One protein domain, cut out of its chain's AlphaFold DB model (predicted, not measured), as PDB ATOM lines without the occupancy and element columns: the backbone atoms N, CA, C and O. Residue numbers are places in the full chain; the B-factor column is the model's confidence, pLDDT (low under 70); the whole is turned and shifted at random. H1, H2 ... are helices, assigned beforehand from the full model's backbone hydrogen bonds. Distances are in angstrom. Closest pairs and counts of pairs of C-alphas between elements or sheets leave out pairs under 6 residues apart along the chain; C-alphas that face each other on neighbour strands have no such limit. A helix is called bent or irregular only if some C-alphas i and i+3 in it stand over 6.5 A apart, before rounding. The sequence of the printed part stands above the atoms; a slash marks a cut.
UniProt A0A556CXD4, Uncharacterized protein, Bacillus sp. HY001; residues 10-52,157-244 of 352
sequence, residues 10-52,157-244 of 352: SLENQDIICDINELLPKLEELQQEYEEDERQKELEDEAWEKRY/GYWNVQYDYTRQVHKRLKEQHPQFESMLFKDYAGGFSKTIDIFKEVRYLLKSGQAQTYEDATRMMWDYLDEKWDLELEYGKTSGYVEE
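Overview. This is residues 10 to 52 and 157 to 244 of the 352 residues of an uncharacterized protein of Bacillus sp. HY001 (UniProt A0A556CXD4). A long, bent helix, H1, makes the longest axis; H3 packs on it on both sides of the bend, and H4 starts beside the far end of H3 and swings away from it, the two making an open V. H2 runs nearly antiparallel to the longer arm of H1 with few contacts to it, and the link after H2 folds back to bring the start of H3 near Thr 166 of H2. Residues 42 to 52 of H1 stick out past the body. The printed part has 131 residues with four named helices, H1, H2, H3 and H4 in that order, and no named strand: all helix. It is loose, with a radius of gyration of the C-alphas of 17.8 A, and flat, spanning 61 by 39 by 21 A.

Along the chain. The printed part begins at Ser 10, and H1 covers residues 11 to 52, from C-alpha 11 at (7.617, -32.479, 24.986). By its hydrogen bonds H1 was assigned as one helix, but it is bent: C-alphas 22 and 25 are 6.5 A apart. Its arms are H1a, residues 11 to 22, 16.8 A long, and H1b, residues 25 to 52, 40.0 A long. H2 covers residues 158 to 176 and measures 27.4 A. H3 covers residues 191 to 208, from C-alpha 191 at (11.745, -52.129, 1.205), and measures 26.8 A; it is neither bent nor irregular, but only just: C-alphas 191 and 194 are 6.3 A apart. H4 covers residues 214 to 238, measures 36.2 A and ends with C-alpha 238 at (7.464, -36.706, -20.948).

Arrangement. H3 is the hub, touching three other helices. It touches H1a with residues 199 to 207 alone; the closest C-alphas, of Ile 17 and Arg 203, are 5.8 A apart, and the two run opposite ways at a shallow tilt of 32 degrees. Residues 191 to 196 of H3 touch residues 27 to 31 of H1b, with C-alphas Gln 31 and Phe 192 closest at 5.4 A, opposite ways at a shallow tilt of 30 degrees. The arms H1a and H1b stand at a shallow tilt of 33 degrees, only just short of steep. H3 and H4 touch through residues 198 to 206 and 214 to 221, with C-alphas Val 202 and Ala 217 closest at 5.3 A; they run opposite ways at a steep tilt of 56 degrees. H2 and H3 only just touch, with 3 pairs of C-alphas within 8 A, the closest being Thr 166 and Gly 191 at 6.4 A. H1b and H2 are close but not clearly touching, with C-alphas Tyr 34 and Gln 162 closest at 7.8 A, and run opposite ways at a shallow tilt of 8 degrees. H4 is apart from H1b and from H2. In H1a, H1b, H2 and H4 every O i to N i+4 pair is within hydrogen-bond range; in H3, 13 of 14 are.

Size, cuts and confidence. The two C-alphas farthest apart, of Ser 10 and Arg 51, are 60.7 A apart. Residues 53 to 156 are not printed, and C-alphas 52 and 157 are 18.3 A apart across this cut, which the link from H1 to H2 spans. The link from H2 to H3, residues 177 to 190, is long; that from H3 to H4 is tight. Residues 42 to 52 of H1 and 226 to 231 of H4 stand free. The mean pLDDT of the printed part is 76.5; it is under 70 at residues 157 to 160, 185 to 191 and 225 to 244.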
ATOM      1  N   SER A  10       7.524 -29.063  21.475       75.88
ATOM      2  CA  SER A  10       6.688 -29.657  22.529       75.88
ATOM      3  C   SER A  10       7.325 -30.946  23.069       75.88
ATOM      4  O   SER A  10       7.990 -31.670  22.330       75.88
ATOM      5  N   LEU A  11       7.125 -31.240  24.359       78.38
ATOM      6  CA  LEU A  11       7.617 -32.479  24.986       78.38
ATOM      7  C   LEU A  11       7.158 -33.723  24.209       78.38
ATOM      8  O   LEU A  11       7.963 -34.602  23.932       78.38
ATOM      9  N   GLU A  12       5.904 -33.729  23.757       76.31
ATOM     10  CA  GLU A  12       5.338 -34.799  22.924       76.31
ATOM     11  C   GLU A  12       6.100 -34.976  21.598       76.31
ATOM     12  O   GLU A  12       6.419 -36.096  21.208       76.31
ATOM     13  N   ASN A  13       6.481 -33.882  20.924       83.00
ATOM     14  CA  ASN A  13       7.288 -33.965  19.704       83.00
ATOM     15  C   ASN A  13       8.727 -34.416  19.998       83.00
ATOM     16  O   ASN A  13       9.337 -35.075  19.159       83.00
ATOM     17  N   GLN A  14       9.288 -34.073  21.164       83.62
ATOM     18  CA  GLN A  14      10.616 -34.542  21.568       83.62
ATOM     19  C   GLN A  14      10.637 -36.059  21.778       83.62
ATOM     20  O   GLN A  14      11.564 -36.703  21.289       83.62
ATOM     21  N   ASP A  15       9.614 -36.623  22.422       86.56
ATOM     22  CA  ASP A  15       9.496 -38.068  22.650       86.56
ATOM     23  C   ASP A  15       9.398 -38.831  21.320       86.56
ATOM     24  O   ASP A  15      10.176 -39.751  21.067       86.56
ATOM     25  N   ILE A  16       8.546 -38.365  20.400       87.62
ATOM     26  CA  ILE A  16       8.431 -38.943  19.053       87.62
ATOM     27  C   ILE A  16       9.751 -38.845  18.274       87.62
ATOM     28  O   ILE A  16      10.173 -39.807  17.632       87.62
ATOM     29  N   ILE A  17      10.439 -37.699  18.325       87.75
ATOM     30  CA  ILE A  17      11.744 -37.536  17.669       87.75
ATOM     31  C   ILE A  17      12.779 -38.503  18.264       87.75
ATOM     32  O   ILE A  17      13.596 -39.040  17.513       87.75
ATOM     33  N   CYS A  18      12.783 -38.708  19.584       89.00
ATOM     34  CA  CYS A  18      13.664 -39.661  20.257       89.00
ATOM     35  C   CYS A  18      13.408 -41.090  19.776       89.00
ATOM     36  O   CYS A  18      14.350 -41.731  19.314       89.00
ATOM     37  N   ASP A  19      12.152 -41.534  19.762       89.62
ATOM     38  CA  ASP A  19      11.779 -42.859  19.264       89.62
ATOM     39  C   ASP A  19      12.211 -43.065  17.797       89.62
ATOM     40  O   ASP A  19      12.778 -44.099  17.436       89.62
ATOM     41  N   ILE A  20      12.020 -42.053  16.939       90.00
ATOM     42  CA  ILE A  20      12.475 -42.105  15.541       90.00
ATOM     43  C   ILE A  20      14.011 -42.180  15.457       90.00
ATOM     44  O   ILE A  20      14.546 -42.918  14.629       90.00
ATOM     45  N   ASN A  21      14.742 -41.447  16.306       90.88
ATOM     46  CA  ASN A  21      16.209 -41.513  16.351       90.88
ATOM     47  C   ASN A  21      16.726 -42.895  16.777       90.88
ATOM     48  O   ASN A  21      17.839 -43.250  16.397       90.88
ATOM     49  N   GLU A  22      15.958 -43.657  17.556       89.56
ATOM     50  CA  GLU A  22      16.313 -45.027  17.941       89.56
ATOM     51  C   GLU A  22      15.992 -46.053  16.846       89.56
ATOM     52  O   GLU A  22      16.698 -47.056  16.705       89.56
ATOM     53  N   LEU A  23      14.930 -45.819  16.070       88.44
ATOM     54  CA  LEU A  23      14.479 -46.715  15.002       88.44
ATOM     55  C   LEU A  23      15.261 -46.555  13.698       88.44
ATOM     56  O   LEU A  23      15.560 -47.557  13.049       88.44
ATOM     57  N   LEU A  24      15.601 -45.320  13.321       89.81
ATOM     58  CA  LEU A  24      16.280 -45.025  12.057       89.81
ATOM     59  C   LEU A  24      17.580 -45.826  11.865       89.81
ATOM     60  O   LEU A  24      17.689 -46.475  10.828       89.81
ATOM     61  N   PRO A  25      18.520 -45.876  12.833       91.69
ATOM     62  CA  PRO A  25      19.757 -46.637  12.663       91.69
ATOM     63  C   PRO A  25      19.513 -48.131  12.437       91.69
ATOM     64  O   PRO A  25      20.165 -48.737  11.596       91.69
ATOM     65  N   LYS A  26      18.530 -48.721  13.133       90.25
ATOM     66  CA  LYS A  26      18.184 -50.144  12.978       90.25
ATOM     67  C   LYS A  26      17.632 -50.434  11.585       90.25
ATOM     68  O   LYS A  26      17.975 -51.441  10.981       90.25
ATOM     69  N   LEU A  27      16.759 -49.562  11.079       87.81
ATOM     70  CA  LEU A  27      16.217 -49.687   9.728       87.81
ATOM     71  C   LEU A  27      17.305 -49.491   8.667       87.81
ATOM     72  O   LEU A  27      17.300 -50.204   7.670       87.81
ATOM     73  N   GLU A  28      18.240 -48.562   8.883       90.06
ATOM     74  CA  GLU A  28      19.385 -48.337   7.992       90.06
ATOM     75  C   GLU A  28      20.335 -49.542   7.954       90.06
ATOM     76  O   GLU A  28      20.762 -49.924   6.868       90.06
ATOM     77  N   GLU A  29      20.617 -50.184   9.093       90.12
ATOM     78  CA  GLU A  29      21.378 -51.445   9.140       90.12
ATOM     79  C   GLU A  29      20.667 -52.556   8.354       90.12
ATOM     80  O   GLU A  29      21.272 -53.195   7.497       90.12
ATOM     81  N   LEU A  30      19.358 -52.729   8.562       87.25
ATOM     82  CA  LEU A  30      18.553 -53.720   7.838       87.25
ATOM     83  C   LEU A  30      18.489 -53.448   6.326       87.25
ATOM     84  O   LEU A  30      18.494 -54.383   5.528       87.25
ATOM     85  N   GLN A  31      18.439 -52.175   5.920       87.56
ATOM     86  CA  GLN A  31      18.518 -51.777   4.513       87.56
ATOM     87  C   GLN A  31      19.894 -52.104   3.918       87.56
ATOM     88  O   GLN A  31      19.968 -52.546   2.776       87.56
ATOM     89  N   GLN A  32      20.979 -51.910   4.670       87.56
ATOM     90  CA  GLN A  32      22.324 -52.246   4.199       87.56
ATOM     91  C   GLN A  32      22.501 -53.752   4.010       87.56
ATOM     92  O   GLN A  32      23.011 -54.161   2.969       87.56
ATOM     93  N   GLU A  33      22.042 -54.565   4.967       86.00
ATOM     94  CA  GLU A  33      22.038 -56.030   4.844       86.00
ATOM     95  C   GLU A  33      21.228 -56.474   3.616       86.00
ATOM     96  O   GLU A  33      21.701 -57.273   2.810       86.00
ATOM     97  N   TYR A  34      20.044 -55.882   3.423       82.75
ATOM     98  CA  TYR A  34      19.190 -56.126   2.261       82.75
ATOM     99  C   TYR A  34      19.908 -55.847   0.933       82.75
ATOM    100  O   TYR A  34      19.923 -56.696   0.040       82.75
ATOM    101  N   GLU A  35      20.505 -54.661   0.798       83.94
ATOM    102  CA  GLU A  35      21.215 -54.249  -0.417       83.94
ATOM    103  C   GLU A  35      22.471 -55.089  -0.661       83.94
ATOM    104  O   GLU A  35      22.873 -55.303  -1.802       83.94
ATOM    105  N   GLU A  36      23.140 -55.542   0.399       85.94
ATOM    106  CA  GLU A  36      24.320 -56.388   0.275       85.94
ATOM    107  C   GLU A  36      23.958 -57.786  -0.230       85.94
ATOM    108  O   GLU A  36      24.608 -58.274  -1.160       85.94
ATOM    109  N   ASP A  37      22.887 -58.383   0.292       81.44
ATOM    110  CA  ASP A  37      22.359 -59.652  -0.208       81.44
ATOM    111  C   ASP A  37      21.845 -59.522  -1.653       81.44
ATOM    112  O   ASP A  37      22.084 -60.404  -2.482       81.44
ATOM    113  N   GLU A  38      21.183 -58.409  -1.993       81.00
ATOM    114  CA  GLU A  38      20.728 -58.126  -3.359       81.00
ATOM    115  C   GLU A  38      21.914 -58.046  -4.326       81.00
ATOM    116  O   GLU A  38      21.943 -58.774  -5.318       81.00
ATOM    117  N   ARG A  39      22.952 -57.269  -3.984       82.12
ATOM    118  CA  ARG A  39      24.194 -57.190  -4.772       82.12
ATOM    119  C   ARG A  39      24.863 -58.552  -4.934       82.12
ATOM    120  O   ARG A  39      25.381 -58.861  -6.004       82.12
ATOM    121  N   GLN A  40      24.878 -59.385  -3.893       86.94
ATOM    122  CA  GLN A  40      25.420 -60.742  -4.006       86.94
ATOM    123  C   GLN A  40      24.622 -61.584  -5.002       86.94
ATOM    124  O   GLN A  40      25.220 -62.290  -5.819       86.94
ATOM    125  N   LYS A  41      23.290 -61.483  -4.987       82.69
ATOM    126  CA  LYS A  41      22.438 -62.181  -5.953       82.69
ATOM    127  C   LYS A  41      22.616 -61.669  -7.372       82.69
ATOM    128  O   LYS A  41      22.711 -62.495  -8.275       82.69
ATOM    129  N   GLU A  42      22.773 -60.367  -7.574       81.19
ATOM    130  CA  GLU A  42      23.116 -59.801  -8.884       81.19
ATOM    131  C   GLU A  42      24.462 -60.331  -9.411       81.19
ATOM    132  O   GLU A  42      24.590 -60.678 -10.585       81.19
ATOM    133  N   LEU A  43      25.466 -60.481  -8.545       86.94
ATOM    134  CA  LEU A  43      26.758 -61.059  -8.932       86.94
ATOM    135  C   LEU A  43      26.651 -62.551  -9.287       86.94
ATOM    136  O   LEU A  43      27.268 -63.010 -10.257       86.94
ATOM    137  N   GLU A  44      25.874 -63.323  -8.520       87.12
ATOM    138  CA  GLU A  44      25.568 -64.725  -8.838       87.12
ATOM    139  C   GLU A  44      24.830 -64.843 -10.176       87.12
ATOM    140  O   GLU A  44      25.141 -65.718 -10.990       87.12
ATOM    141  N   ASP A  45      23.893 -63.934 -10.416       83.44
ATOM    142  CA  ASP A  45      23.086 -63.833 -11.618       83.44
ATOM    143  C   ASP A  45      23.915 -63.532 -12.862       83.44
ATOM    144  O   ASP A  45      23.774 -64.227 -13.865       83.44
ATOM    145  N   GLU A  46      24.816 -62.551 -12.802       86.38
ATOM    146  CA  GLU A  46      25.729 -62.247 -13.905       86.38
ATOM    147  C   GLU A  46      26.630 -63.444 -14.236       86.38
ATOM    148  O   GLU A  46      26.913 -63.747 -15.402       86.38
ATOM    149  N   ALA A  47      27.132 -64.129 -13.205       89.06
ATOM    150  CA  ALA A  47      27.964 -65.310 -13.379       89.06
ATOM    151  C   ALA A  47      27.167 -66.475 -13.982       89.06
ATOM    152  O   ALA A  47      27.687 -67.200 -14.837       89.06
ATOM    153  N   TRP A  48      25.917 -66.650 -13.552       89.56
ATOM    154  CA  TRP A  48      24.988 -67.624 -14.106       89.56
ATOM    155  C   TRP A  48      24.659 -67.305 -15.569       89.56
ATOM    156  O   TRP A  48      24.813 -68.179 -16.419       89.56
ATOM    157  N   GLU A  49      24.334 -66.054 -15.892       88.38
ATOM    158  CA  GLU A  49      23.980 -65.601 -17.240       88.38
ATOM    159  C   GLU A  49      25.133 -65.813 -18.227       88.38
ATOM    160  O   GLU A  49      24.944 -66.359 -19.313       88.38
ATOM    161  N   LYS A  50      26.373 -65.496 -17.830       90.94
ATOM    162  CA  LYS A  50      27.565 -65.779 -18.653       90.94
ATOM    163  C   LYS A  50      27.701 -67.268 -18.981       90.94
ATOM    164  O   LYS A  50      28.088 -67.622 -20.096       90.94
ATOM    165  N   ARG A  51      27.403 -68.151 -18.021       88.31
ATOM    166  CA  ARG A  51      27.449 -69.610 -18.224       88.31
ATOM    167  C   ARG A  51      26.269 -70.095 -19.066       88.31
ATOM    168  O   ARG A  51      26.479 -70.945 -19.927       88.31
ATOM    169  N   TYR A  52      25.076 -69.543 -18.848       88.44
ATOM    170  CA  TYR A  52      23.868 -69.832 -19.616       88.44
ATOM    171  C   TYR A  52      24.060 -69.472 -21.092       88.44
ATOM    172  O   TYR A  52      23.966 -70.345 -21.948       88.44
ATOM    173  N   GLY A 157      12.806 -65.999  -7.361       60.25
ATOM    174  CA  GLY A 157      12.107 -66.148  -6.081       60.25
ATOM    175  C   GLY A 157      12.763 -65.419  -4.902       60.25
ATOM    176  O   GLY A 157      12.125 -65.296  -3.858       60.25
ATOM    177  N   TYR A 158      13.964 -64.859  -5.071       68.00
ATOM    178  CA  TYR A 158      14.634 -64.040  -4.057       68.00
ATOM    179  C   TYR A 158      13.783 -62.829  -3.649       68.00
ATOM    180  O   TYR A 158      13.624 -62.558  -2.463       68.00
ATOM    181  N   TRP A 159      13.119 -62.186  -4.613       64.75
ATOM    182  CA  TRP A 159      12.199 -61.073  -4.359       64.75
ATOM    183  C   TRP A 159      11.044 -61.423  -3.413       64.75
ATOM    184  O   TRP A 159      10.658 -60.598  -2.589       64.75
ATOM    185  N   ASN A 160      10.532 -62.657  -3.471       65.88
ATOM    186  CA  ASN A 160       9.471 -63.112  -2.567       65.88
ATOM    187  C   ASN A 160      10.008 -63.340  -1.149       65.88
ATOM    188  O   ASN A 160       9.364 -62.950  -0.177       65.88
ATOM    189  N   VAL A 161      11.207 -63.917  -1.031       70.25
ATOM    190  CA  VAL A 161      11.887 -64.098   0.262       70.25
ATOM    191  C   VAL A 161      12.156 -62.742   0.913       70.25
ATOM    192  O   VAL A 161      11.877 -62.550   2.097       70.25
ATOM    193  N   GLN A 162      12.626 -61.780   0.124       71.50
ATOM    194  CA  GLN A 162      12.906 -60.423   0.576       71.50
ATOM    195  C   GLN A 162      11.645 -59.649   0.973       71.50
ATOM    196  O   GLN A 162      11.620 -58.931   1.980       71.50
ATOM    197  N   TYR A 163      10.561 -59.838   0.221       72.62
ATOM    198  CA  TYR A 163       9.248 -59.310   0.567       72.62
ATOM    199  C   TYR A 163       8.763 -59.847   1.922       72.62
ATOM    200  O   TYR A 163       8.381 -59.068   2.803       72.62
ATOM    201  N   ASP A 164       8.827 -61.164   2.124       76.00
ATOM    202  CA  ASP A 164       8.394 -61.800   3.368       76.00
ATOM    203  C   ASP A 164       9.254 -61.380   4.564       76.00
ATOM    204  O   ASP A 164       8.723 -61.159   5.658       76.00
ATOM    205  N   TYR A 165      10.563 -61.222   4.359       80.19
ATOM    206  CA  TYR A 165      11.488 -60.738   5.379       80.19
ATOM    207  C   TYR A 165      11.126 -59.320   5.840       80.19
ATOM    208  O   TYR A 165      10.834 -59.106   7.021       80.19
ATOM    209  N   THR A 166      11.038 -58.372   4.903       78.94
ATOM    210  CA  THR A 166      10.694 -56.969   5.194       78.94
ATOM    211  C   THR A 166       9.357 -56.875   5.932       78.94
ATOM    212  O   THR A 166       9.224 -56.194   6.953       78.94
ATOM    213  N   ARG A 167       8.358 -57.638   5.472       79.81
ATOM    214  CA  ARG A 167       7.024 -57.691   6.078       79.81
ATOM    215  C   ARG A 167       7.057 -58.195   7.522       79.81
ATOM    216  O   ARG A 167       6.360 -57.645   8.379       79.81
ATOM    217  N   GLN A 168       7.841 -59.235   7.809       81.19
ATOM    218  CA  GLN A 168       7.986 -59.765   9.168       81.19
ATOM    219  C   GLN A 168       8.652 -58.759  10.104       81.19
ATOM    220  O   GLN A 168       8.202 -58.599  11.243       81.19
ATOM    221  N   VAL A 169       9.683 -58.062   9.630       84.00
ATOM    222  CA  VAL A 169      10.365 -57.031  10.414       84.00
ATOM    223  C   VAL A 169       9.421 -55.867  10.710       84.00
ATOM    224  O   VAL A 169       9.237 -55.520  11.877       84.00
ATOM    225  N   HIS A 170       8.727 -55.332   9.701       84.25
ATOM    226  CA  HIS A 170       7.737 -54.267   9.899       84.25
ATOM    227  C   HIS A 170       6.625 -54.682  10.862       84.25
ATOM    228  O   HIS A 170       6.213 -53.884  11.701       84.25
ATOM    229  N   LYS A 171       6.158 -55.934  10.802       84.44
ATOM    230  CA  LYS A 171       5.163 -56.443  11.752       84.44
ATOM    231  C   LYS A 171       5.665 -56.374  13.199       84.44
ATOM    232  O   LYS A 171       4.937 -55.887  14.057       84.44
ATOM    233  N   ARG A 172       6.899 -56.812  13.466       84.38
ATOM    234  CA  ARG A 172       7.493 -56.746  14.815       84.38
ATOM    235  C   ARG A 172       7.676 -55.306  15.286       84.38
ATOM    236  O   ARG A 172       7.369 -54.999  16.432       84.38
ATOM    237  N   LEU A 173       8.130 -54.419  14.400       84.50
ATOM    238  CA  LEU A 173       8.297 -53.001  14.723       84.50
ATOM    239  C   LEU A 173       6.963 -52.329  15.063       84.50
ATOM    240  O   LEU A 173       6.920 -51.526  15.986       84.50
ATOM    241  N   LYS A 174       5.863 -52.705  14.397       85.38
ATOM    242  CA  LYS A 174       4.513 -52.214  14.734       85.38
ATOM    243  C   LYS A 174       4.065 -52.627  16.125       85.38
ATOM    244  O   LYS A 174       3.443 -51.842  16.827       85.38
ATOM    245  N   GLU A 175       4.355 -53.866  16.505       85.75
ATOM    246  CA  GLU A 175       4.013 -54.382  17.832       85.75
ATOM    247  C   GLU A 175       4.808 -53.661  18.934       85.75
ATOM    248  O   GLU A 175       4.280 -53.438  20.020       85.75
ATOM    249  N   GLN A 176       6.054 -53.269  18.650       84.75
ATOM    250  CA  GLN A 176       6.919 -52.538  19.583       84.75
ATOM    251  C   GLN A 176       6.609 -51.035  19.644       84.75
ATOM    252  O   GLN A 176       6.694 -50.443  20.716       84.75
ATOM    253  N   HIS A 177       6.235 -50.434  18.512       86.12
ATOM    254  CA  HIS A 177       5.994 -48.998  18.368       86.12
ATOM    255  C   HIS A 177       4.647 -48.733  17.666       86.12
ATOM    256  O   HIS A 177       4.618 -48.327  16.496       86.12
ATOM    257  N   PRO A 178       3.510 -48.965  18.351       83.88
ATOM    258  CA  PRO A 178       2.178 -48.835  17.756       83.88
ATOM    259  C   PRO A 178       1.864 -47.413  17.265       83.88
ATOM    260  O   PRO A 178       1.115 -47.251  16.306       83.88
ATOM    261  N   GLN A 179       2.478 -46.381  17.852       82.19
ATOM    262  CA  GLN A 179       2.348 -44.987  17.416       82.19
ATOM    263  C   GLN A 179       2.818 -44.752  15.968       82.19
ATOM    264  O   GLN A 179       2.333 -43.837  15.303       82.19
ATOM    265  N   PHE A 180       3.704 -45.608  15.444       84.88
ATOM    266  CA  PHE A 180       4.206 -45.545  14.067       84.88
ATOM    267  C   PHE A 180       3.498 -46.504  13.108       84.88
ATOM    268  O   PHE A 180       3.983 -46.722  11.998       84.88
ATOM    269  N   GLU A 181       2.355 -47.092  13.488       78.12
ATOM    270  CA  GLU A 181       1.666 -48.092  12.661       78.12
ATOM    271  C   GLU A 181       1.405 -47.614  11.222       78.12
ATOM    272  O   GLU A 181       1.545 -48.405  10.279       78.12
ATOM    273  N   SER A 182       1.054 -46.335  11.060       70.88
ATOM    274  CA  SER A 182       0.782 -45.689   9.771       70.88
ATOM    275  C   SER A 182       2.036 -45.461   8.919       70.88
ATOM    276  O   SER A 182       1.938 -45.461   7.695       70.88
ATOM    277  N   MET A 183       3.209 -45.302   9.543       72.56
ATOM    278  CA  MET A 183       4.499 -45.046   8.878       72.56
ATOM    279  C   MET A 183       5.265 -46.324   8.559       72.56
ATOM    280  O   MET A 183       6.012 -46.397   7.584       72.56
ATOM    281  N   LEU A 184       5.053 -47.359   9.371       73.88
ATOM    282  CA  LEU A 184       5.538 -48.707   9.126       73.88
ATOM    283  C   LEU A 184       4.683 -49.305   8.005       73.88
ATOM    284  O   LEU A 184       3.737 -50.056   8.232       73.88
ATOM    285  N   PHE A 185       4.958 -48.881   6.777       62.59
ATOM    286  CA  PHE A 185       4.136 -49.151   5.605       62.59
ATOM    287  C   PHE A 185       3.835 -50.651   5.488       62.59
ATOM    288  O   PHE A 185       4.740 -51.493   5.514       62.59
ATOM    289  N   LYS A 186       2.539 -50.995   5.479       51.75
ATOM    290  CA  LYS A 186       2.097 -52.389   5.629       51.75
ATOM    291  C   LYS A 186       2.193 -53.176   4.330       51.75
ATOM    292  O   LYS A 186       2.291 -54.392   4.406       51.75
ATOM    293  N   ASP A 187       2.189 -52.517   3.176       47.53
ATOM    294  CA  ASP A 187       1.898 -53.195   1.921       47.53
ATOM    295  C   ASP A 187       2.519 -52.441   0.717       47.53
ATOM    296  O   ASP A 187       2.075 -51.360   0.351       47.53
ATOM    297  N   TYR A 188       3.519 -53.081   0.095       46.22
ATOM    298  CA  TYR A 188       4.033 -52.925  -1.285       46.22
ATOM    299  C   TYR A 188       5.091 -51.847  -1.650       46.22
ATOM    300  O   TYR A 188       4.947 -50.646  -1.443       46.22
ATOM    301  N   ALA A 189       6.139 -52.353  -2.328       42.78
ATOM    302  CA  ALA A 189       7.076 -51.696  -3.257       42.78
ATOM    303  C   ALA A 189       8.176 -50.755  -2.720       42.78
ATOM    304  O   ALA A 189       8.708 -49.967  -3.496       42.78
ATOM    305  N   GLY A 190       8.523 -50.781  -1.429       51.78
ATOM    306  CA  GLY A 190       9.503 -49.832  -0.869       51.78
ATOM    307  C   GLY A 190      10.735 -50.369  -0.156       51.78
ATOM    308  O   GLY A 190      11.678 -49.604   0.040       51.78
ATOM    309  N   GLY A 191      10.725 -51.630   0.276       66.38
ATOM    310  CA  GLY A 191      11.745 -52.129   1.205       66.38
ATOM    311  C   GLY A 191      11.838 -51.281   2.484       66.38
ATOM    312  O   GLY A 191      10.902 -50.551   2.828       66.38
ATOM    313  N   PHE A 192      12.978 -51.350   3.171       78.69
ATOM    314  CA  PHE A 192      13.255 -50.490   4.325       78.69
ATOM    315  C   PHE A 192      13.510 -49.033   3.907       78.69
ATOM    316  O   PHE A 192      13.172 -48.123   4.662       78.69
ATOM    317  N   SER A 193      14.020 -48.796   2.690       80.44
ATOM    318  CA  SER A 193      14.337 -47.459   2.159       80.44
ATOM    319  C   SER A 193      13.175 -46.459   2.264       80.44
ATOM    320  O   SER A 193      13.337 -45.391   2.850       80.44
ATOM    321  N   LYS A 194      11.967 -46.824   1.810       77.06
ATOM    322  CA  LYS A 194      10.796 -45.932   1.900       77.06
ATOM    323  C   LYS A 194      10.396 -45.645   3.343       77.06
ATOM    324  O   LYS A 194      10.008 -44.528   3.667       77.06
ATOM    325  N   THR A 195      10.490 -46.641   4.219       81.44
ATOM    326  CA  THR A 195      10.188 -46.467   5.643       81.44
ATOM    327  C   THR A 195      11.201 -45.534   6.309       81.44
ATOM    328  O   THR A 195      10.808 -44.669   7.090       81.44
ATOM    329  N   ILE A 196      12.483 -45.641   5.954       84.94
ATOM    330  CA  ILE A 196      13.542 -44.725   6.402       84.94
ATOM    331  C   ILE A 196      13.263 -43.294   5.932       84.94
ATOM    332  O   ILE A 196      13.352 -42.371   6.741       84.94
ATOM    333  N   ASP A 197      12.906 -43.102   4.662       82.81
ATOM    334  CA  ASP A 197      12.609 -41.778   4.102       82.81
ATOM    335  C   ASP A 197      11.424 -41.113   4.812       82.81
ATOM    336  O   ASP A 197      11.527 -39.959   5.227       82.81
ATOM    337  N   ILE A 198      10.341 -41.863   5.046       84.31
ATOM    338  CA  ILE A 198       9.177 -41.398   5.815       84.31
ATOM    339  C   ILE A 198       9.603 -40.938   7.214       84.31
ATOM    340  O   ILE A 198       9.271 -39.830   7.641       84.31
ATOM    341  N   PHE A 199      10.371 -41.763   7.930       87.69
ATOM    342  CA  PHE A 199      10.836 -41.421   9.272       87.69
ATOM    343  C   PHE A 199      11.774 -40.206   9.282       87.69
ATOM    344  O   PHE A 199      11.700 -39.381  10.197       87.69
ATOM    345  N   LYS A 200      12.636 -40.054   8.269       87.38
ATOM    346  CA  LYS A 200      13.510 -38.882   8.113       87.38
ATOM    347  C   LYS A 200      12.707 -37.605   7.886       87.38
ATOM    348  O   LYS A 200      13.013 -36.602   8.534       87.38
ATOM    349  N   GLU A 201      11.684 -37.657   7.038       84.38
ATOM    350  CA  GLU A 201      10.837 -36.506   6.718       84.38
ATOM    351  C   GLU A 201      10.007 -36.065   7.927       84.38
ATOM    352  O   GLU A 201      10.058 -34.908   8.341       84.38
ATOM    353  N   VAL A 202       9.335 -37.004   8.597       86.06
ATOM    354  CA  VAL A 202       8.555 -36.719   9.815       86.06
ATOM    355  C   VAL A 202       9.442 -36.110  10.898       86.06
ATOM    356  O   VAL A 202       9.104 -35.088  11.498       86.06
ATOM    357  N   ARG A 203      10.626 -36.691  11.122       89.88
ATOM    358  CA  ARG A 203      11.613 -36.149  12.058       89.88
ATOM    359  C   ARG A 203      12.044 -34.735  11.676       89.88
ATOM    360  O   ARG A 203      12.234 -33.905  12.565       89.88
ATOM    361  N   TYR A 204      12.241 -34.460  10.389       87.06
ATOM    362  CA  TYR A 204      12.611 -33.136   9.899       87.06
ATOM    363  C   TYR A 204      11.497 -32.107  10.145       87.06
ATOM    364  O   TYR A 204      11.774 -31.050  10.717       87.06
ATOM    365  N   LEU A 205      10.247 -32.429   9.806       86.56
ATOM    366  CA  LEU A 205       9.079 -31.560   9.991       86.56
ATOM    367  C   LEU A 205       8.839 -31.210  11.466       86.56
ATOM    368  O   LEU A 205       8.597 -30.048  11.800       86.56
ATOM    369  N   LEU A 206       8.979 -32.193  12.360       86.56
ATOM    370  CA  LEU A 206       8.853 -31.985  13.806       86.56
ATOM    371  C   LEU A 206      10.021 -31.168  14.372       86.56
ATOM    372  O   LEU A 206       9.823 -30.256  15.173       86.56
ATOM    373  N   LYS A 207      11.257 -31.462  13.950       82.88
ATOM    374  CA  LYS A 207      12.463 -30.788  14.459       82.88
ATOM    375  C   LYS A 207      12.603 -29.350  13.957       82.88
ATOM    376  O   LYS A 207      13.186 -28.518  14.650       82.88
ATOM    377  N   SER A 208      12.117 -29.065  12.752       80.12
ATOM    378  CA  SER A 208      12.109 -27.721  12.166       80.12
ATOM    379  C   SER A 208      10.980 -26.839  12.709       80.12
ATOM    380  O   SER A 208      11.024 -25.623  12.524       80.12
ATOM    381  N   GLY A 209       9.985 -27.427  13.384       78.88
ATOM    382  CA  GLY A 209       8.788 -26.731  13.861       78.88
ATOM    383  C   GLY A 209       7.777 -26.408  12.756       78.88
ATOM    384  O   GLY A 209       6.827 -25.667  13.008       78.88
ATOM    385  N   GLN A 210       7.972 -26.940  11.542       80.62
ATOM    386  CA  GLN A 210       7.008 -26.821  10.443       80.62
ATOM    387  C   GLN A 210       5.706 -27.558  10.772       80.62
ATOM    388  O   GLN A 210       4.625 -27.032  10.511       80.62
ATOM    389  N   ALA A 211       5.812 -28.721  11.415       85.69
ATOM    390  CA  ALA A 211       4.682 -29.428  11.999       85.69
ATOM    391  C   ALA A 211       4.601 -29.176  13.510       85.69
ATOM    392  O   ALA A 211       5.613 -29.218  14.214       85.69
ATOM    393  N   GLN A 212       3.390 -28.919  14.009       81.69
ATOM    394  CA  GLN A 212       3.147 -28.670  15.435       81.69
ATOM    395  C   GLN A 212       2.848 -29.960  16.206       81.69
ATOM    396  O   GLN A 212       3.194 -30.046  17.382       81.69
ATOM    397  N   THR A 213       2.273 -30.970  15.546       84.19
ATOM    398  CA  THR A 213       2.034 -32.305  16.113       84.19
ATOM    399  C   THR A 213       2.554 -33.407  15.195       84.19
ATOM    400  O   THR A 213       2.862 -33.183  14.019       84.19
ATOM    401  N   TYR A 214       2.625 -34.624  15.727       82.75
ATOM    402  CA  TYR A 214       2.951 -35.821  14.959       82.75
ATOM    403  C   TYR A 214       1.948 -36.089  13.825       82.75
ATOM    404  O   TYR A 214       2.354 -36.426  12.712       82.75
ATOM    405  N   GLU A 215       0.650 -35.882  14.051       83.69
ATOM    406  CA  GLU A 215      -0.381 -36.023  13.016       83.69
ATOM    407  C   GLU A 215      -0.191 -35.001  11.891       83.69
ATOM    408  O   GLU A 215      -0.304 -35.354  10.716       83.69
ATOM    409  N   ASP A 216       0.156 -33.757  12.237       83.44
ATOM    410  CA  ASP A 216       0.469 -32.717  11.256       83.44
ATOM    411  C   ASP A 216       1.693 -33.086  10.417       83.44
ATOM    412  O   ASP A 216       1.645 -32.974   9.192       83.44
ATOM    413  N   ALA A 217       2.759 -33.576  11.057       82.62
ATOM    414  CA  ALA A 217       3.969 -34.023  10.371       82.62
ATOM    415  C   ALA A 217       3.684 -35.200   9.435       82.62
ATOM    416  O   ALA A 217       4.171 -35.238   8.310       82.62
ATOM    417  N   THR A 218       2.857 -36.143   9.885       80.50
ATOM    418  CA  THR A 218       2.444 -37.302   9.089       80.50
ATOM    419  C   THR A 218       1.663 -36.862   7.857       80.50
ATOM    420  O   THR A 218       1.960 -37.308   6.756       80.50
ATOM    421  N   ARG A 219       0.685 -35.963   8.013       80.31
ATOM    422  CA  ARG A 219      -0.090 -35.431   6.884       80.31
ATOM    423  C   ARG A 219       0.805 -34.702   5.882       80.31
ATOM    424  O   ARG A 219       0.747 -35.017   4.705       80.31
ATOM    425  N   MET A 220       1.650 -33.781   6.350       76.88
ATOM    426  CA  MET A 220       2.553 -33.015   5.483       76.88
ATOM    427  C   MET A 220       3.543 -33.916   4.732       76.88
ATOM    428  O   MET A 220       3.850 -33.657   3.573       76.88
ATOM    429  N   MET A 221       4.019 -34.989   5.371       82.56
ATOM    430  CA  MET A 221       4.857 -35.998   4.722       82.56
ATOM    431  C   MET A 221       4.101 -36.738   3.610       82.56
ATOM    432  O   MET A 221       4.664 -36.931   2.536       82.56
ATOM    433  N   TRP A 222       2.832 -37.105   3.825       74.38
ATOM    434  CA  TRP A 222       2.012 -37.718   2.774       74.38
ATOM    435  C   TRP A 222       1.718 -36.751   1.626       74.38
ATOM    436  O   TRP A 222       1.858 -37.155   0.479       74.38
ATOM    437  N   ASP A 223       1.409 -35.485   1.918       75.44
ATOM    438  CA  ASP A 223       1.202 -34.451   0.892       75.44
ATOM    439  C   ASP A 223       2.467 -34.277   0.025       75.44
ATOM    440  O   ASP A 223       2.389 -34.203  -1.200       75.44
ATOM    441  N   TYR A 224       3.649 -34.274   0.655       72.06
ATOM    442  CA  TYR A 224       4.939 -34.223  -0.038       72.06
ATOM    443  C   TYR A 224       5.208 -35.469  -0.895       72.06
ATOM    444  O   TYR A 224       5.718 -35.355  -2.010       72.06
ATOM    445  N   LEU A 225       4.886 -36.667  -0.393       69.19
ATOM    446  CA  LEU A 225       5.050 -37.907  -1.155       69.19
ATOM    447  C   LEU A 225       4.095 -37.980  -2.348       69.19
ATOM    448  O   LEU A 225       4.537 -38.385  -3.421       69.19
ATOM    449  N   ASP A 226       2.840 -37.557  -2.187       68.44
ATOM    450  CA  ASP A 226       1.865 -37.483  -3.278       68.44
ATOM    451  C   ASP A 226       2.340 -36.505  -4.363       68.44
ATOM    452  O   ASP A 226       2.389 -36.871  -5.536       68.44
ATOM    453  N   GLU A 227       2.802 -35.306  -3.986       68.62
ATOM    454  CA  GLU A 227       3.356 -34.329  -4.936       68.62
ATOM    455  C   GLU A 227       4.601 -34.873  -5.656       68.62
ATOM    456  O   GLU A 227       4.748 -34.726  -6.873       68.62
ATOM    457  N   LYS A 228       5.492 -35.553  -4.926       69.44
ATOM    458  CA  LYS A 228       6.685 -36.185  -5.501       69.44
ATOM    459  C   LYS A 228       6.318 -37.297  -6.488       69.44
ATOM    460  O   LYS A 228       6.915 -37.364  -7.562       69.44
ATOM    461  N   TRP A 229       5.357 -38.155  -6.151       63.22
ATOM    462  CA  TRP A 229       4.901 -39.228  -7.038       63.22
ATOM    463  C   TRP A 229       4.175 -38.689  -8.269       63.22
ATOM    464  O   TRP A 229       4.400 -39.196  -9.369       63.22
ATOM    465  N   ASP A 230       3.369 -37.639  -8.120       65.00
ATOM    466  CA  ASP A 230       2.720 -36.959  -9.242       65.00
ATOM    467  C   ASP A 230       3.750 -36.339 -10.199       65.00
ATOM    468  O   ASP A 230       3.639 -36.501 -11.419       65.00
ATOM    469  N   LEU A 231       4.808 -35.718  -9.665       61.12
ATOM    470  CA  LEU A 231       5.929 -35.200 -10.454       61.12
ATOM    471  C   LEU A 231       6.702 -36.319 -11.166       61.12
ATOM    472  O   LEU A 231       6.984 -36.205 -12.358       61.12
ATOM    473  N   GLU A 232       7.037 -37.414 -10.479       58.69
ATOM    474  CA  GLU A 232       7.715 -38.572 -11.087       58.69
ATOM    475  C   GLU A 232       6.874 -39.193 -12.220       58.69
ATOM    476  O   GLU A 232       7.411 -39.534 -13.279       58.69
ATOM    477  N   LEU A 233       5.550 -39.262 -12.052       54.72
ATOM    478  CA  LEU A 233       4.605 -39.688 -13.088       54.72
ATOM    479  C   LEU A 233       4.570 -38.724 -14.285       54.72
ATOM    480  O   LEU A 233       4.470 -39.164 -15.433       54.72
ATOM    481  N   GLU A 234       4.646 -37.416 -14.047       53.22
ATOM    482  CA  GLU A 234       4.651 -36.394 -15.098       53.22
ATOM    483  C   GLU A 234       5.966 -36.391 -15.904       53.22
ATOM    484  O   GLU A 234       5.941 -36.329 -17.141       53.22
ATOM    485  N   TYR A 235       7.109 -36.570 -15.232       49.78
ATOM    486  CA  TYR A 235       8.425 -36.752 -15.863       49.78
ATOM    487  C   TYR A 235       8.534 -38.080 -16.640       49.78
ATOM    488  O   TYR A 235       9.103 -38.119 -17.738       49.78
ATOM    489  N   GLY A 236       7.945 -39.167 -16.131       46.09
ATOM    490  CA  GLY A 236       7.850 -40.445 -16.850       46.09
ATOM    491  C   GLY A 236       7.080 -40.310 -18.170       46.09
ATOM    492  O   GLY A 236       7.561 -40.701 -19.236       46.09
ATOM    493  N   LYS A 237       5.934 -39.618 -18.141       45.22
ATOM    494  CA  LYS A 237       5.122 -39.345 -19.341       45.22
ATOM    495  C   LYS A 237       5.844 -38.498 -20.396       45.22
ATOM    496  O   LYS A 237       5.621 -38.706 -21.588       45.22
ATOM    497  N   THR A 238       6.710 -37.560 -20.003       42.47
ATOM    498  CA  THR A 238       7.464 -36.706 -20.948       42.47
ATOM    499  C   THR A 238       8.703 -37.382 -21.541       42.47
ATOM    500  O   THR A 238       9.123 -37.014 -22.638       42.47
ATOM    501  N   SER A 239       9.269 -38.392 -20.875       37.47
ATOM    502  CA  SER A 239      10.437 -39.146 -21.362       37.47
ATOM    503  C   SER A 239      10.092 -40.345 -22.261       37.47
ATOM    504  O   SER A 239      10.990 -41.038 -22.737       37.47
ATOM    505  N   GLY A 240       8.801 -40.597 -22.521       35.16
ATOM    506  CA  GLY A 240       8.343 -41.778 -23.267       35.16
ATOM    507  C   GLY A 240       8.496 -43.095 -22.492       35.16
ATOM    508  O   GLY A 240       8.284 -44.164 -23.058       35.16
ATOM    509  N   TYR A 241       8.839 -43.013 -21.206       36.00
ATOM    510  CA  TYR A 241       8.993 -44.116 -20.266       36.00
ATOM    511  C   TYR A 241       7.946 -43.937 -19.168       36.00
ATOM    512  O   TYR A 241       8.237 -43.316 -18.156       36.00
ATOM    513  N   VAL A 242       6.721 -44.411 -19.403       37.53
ATOM    514  CA  VAL A 242       5.735 -44.901 -18.413       37.53
ATOM    515  C   VAL A 242       4.372 -44.888 -19.111       37.53
ATOM    516  O   VAL A 242       3.745 -43.845 -19.303       37.53
ATOM    517  N   GLU A 243       3.932 -46.079 -19.523       38.84
ATOM    518  CA  GLU A 243       2.519 -46.350 -19.770       38.84
ATOM    519  C   GLU A 243       1.720 -46.002 -18.508       38.84
ATOM    520  O   GLU A 243       2.116 -46.324 -17.388       38.84
ATOM    521  N   GLU A 244       0.593 -45.317 -18.703       42.44
ATOM    522  CA  GLU A 244      -0.424 -45.064 -17.684       42.44
ATOM    523  C   GLU A 244      -0.655 -46.289 -16.791       42.44
ATOM    524  O   GLU A 244      -0.846 -47.375 -17.333       42.44
TER     525      GLU A 244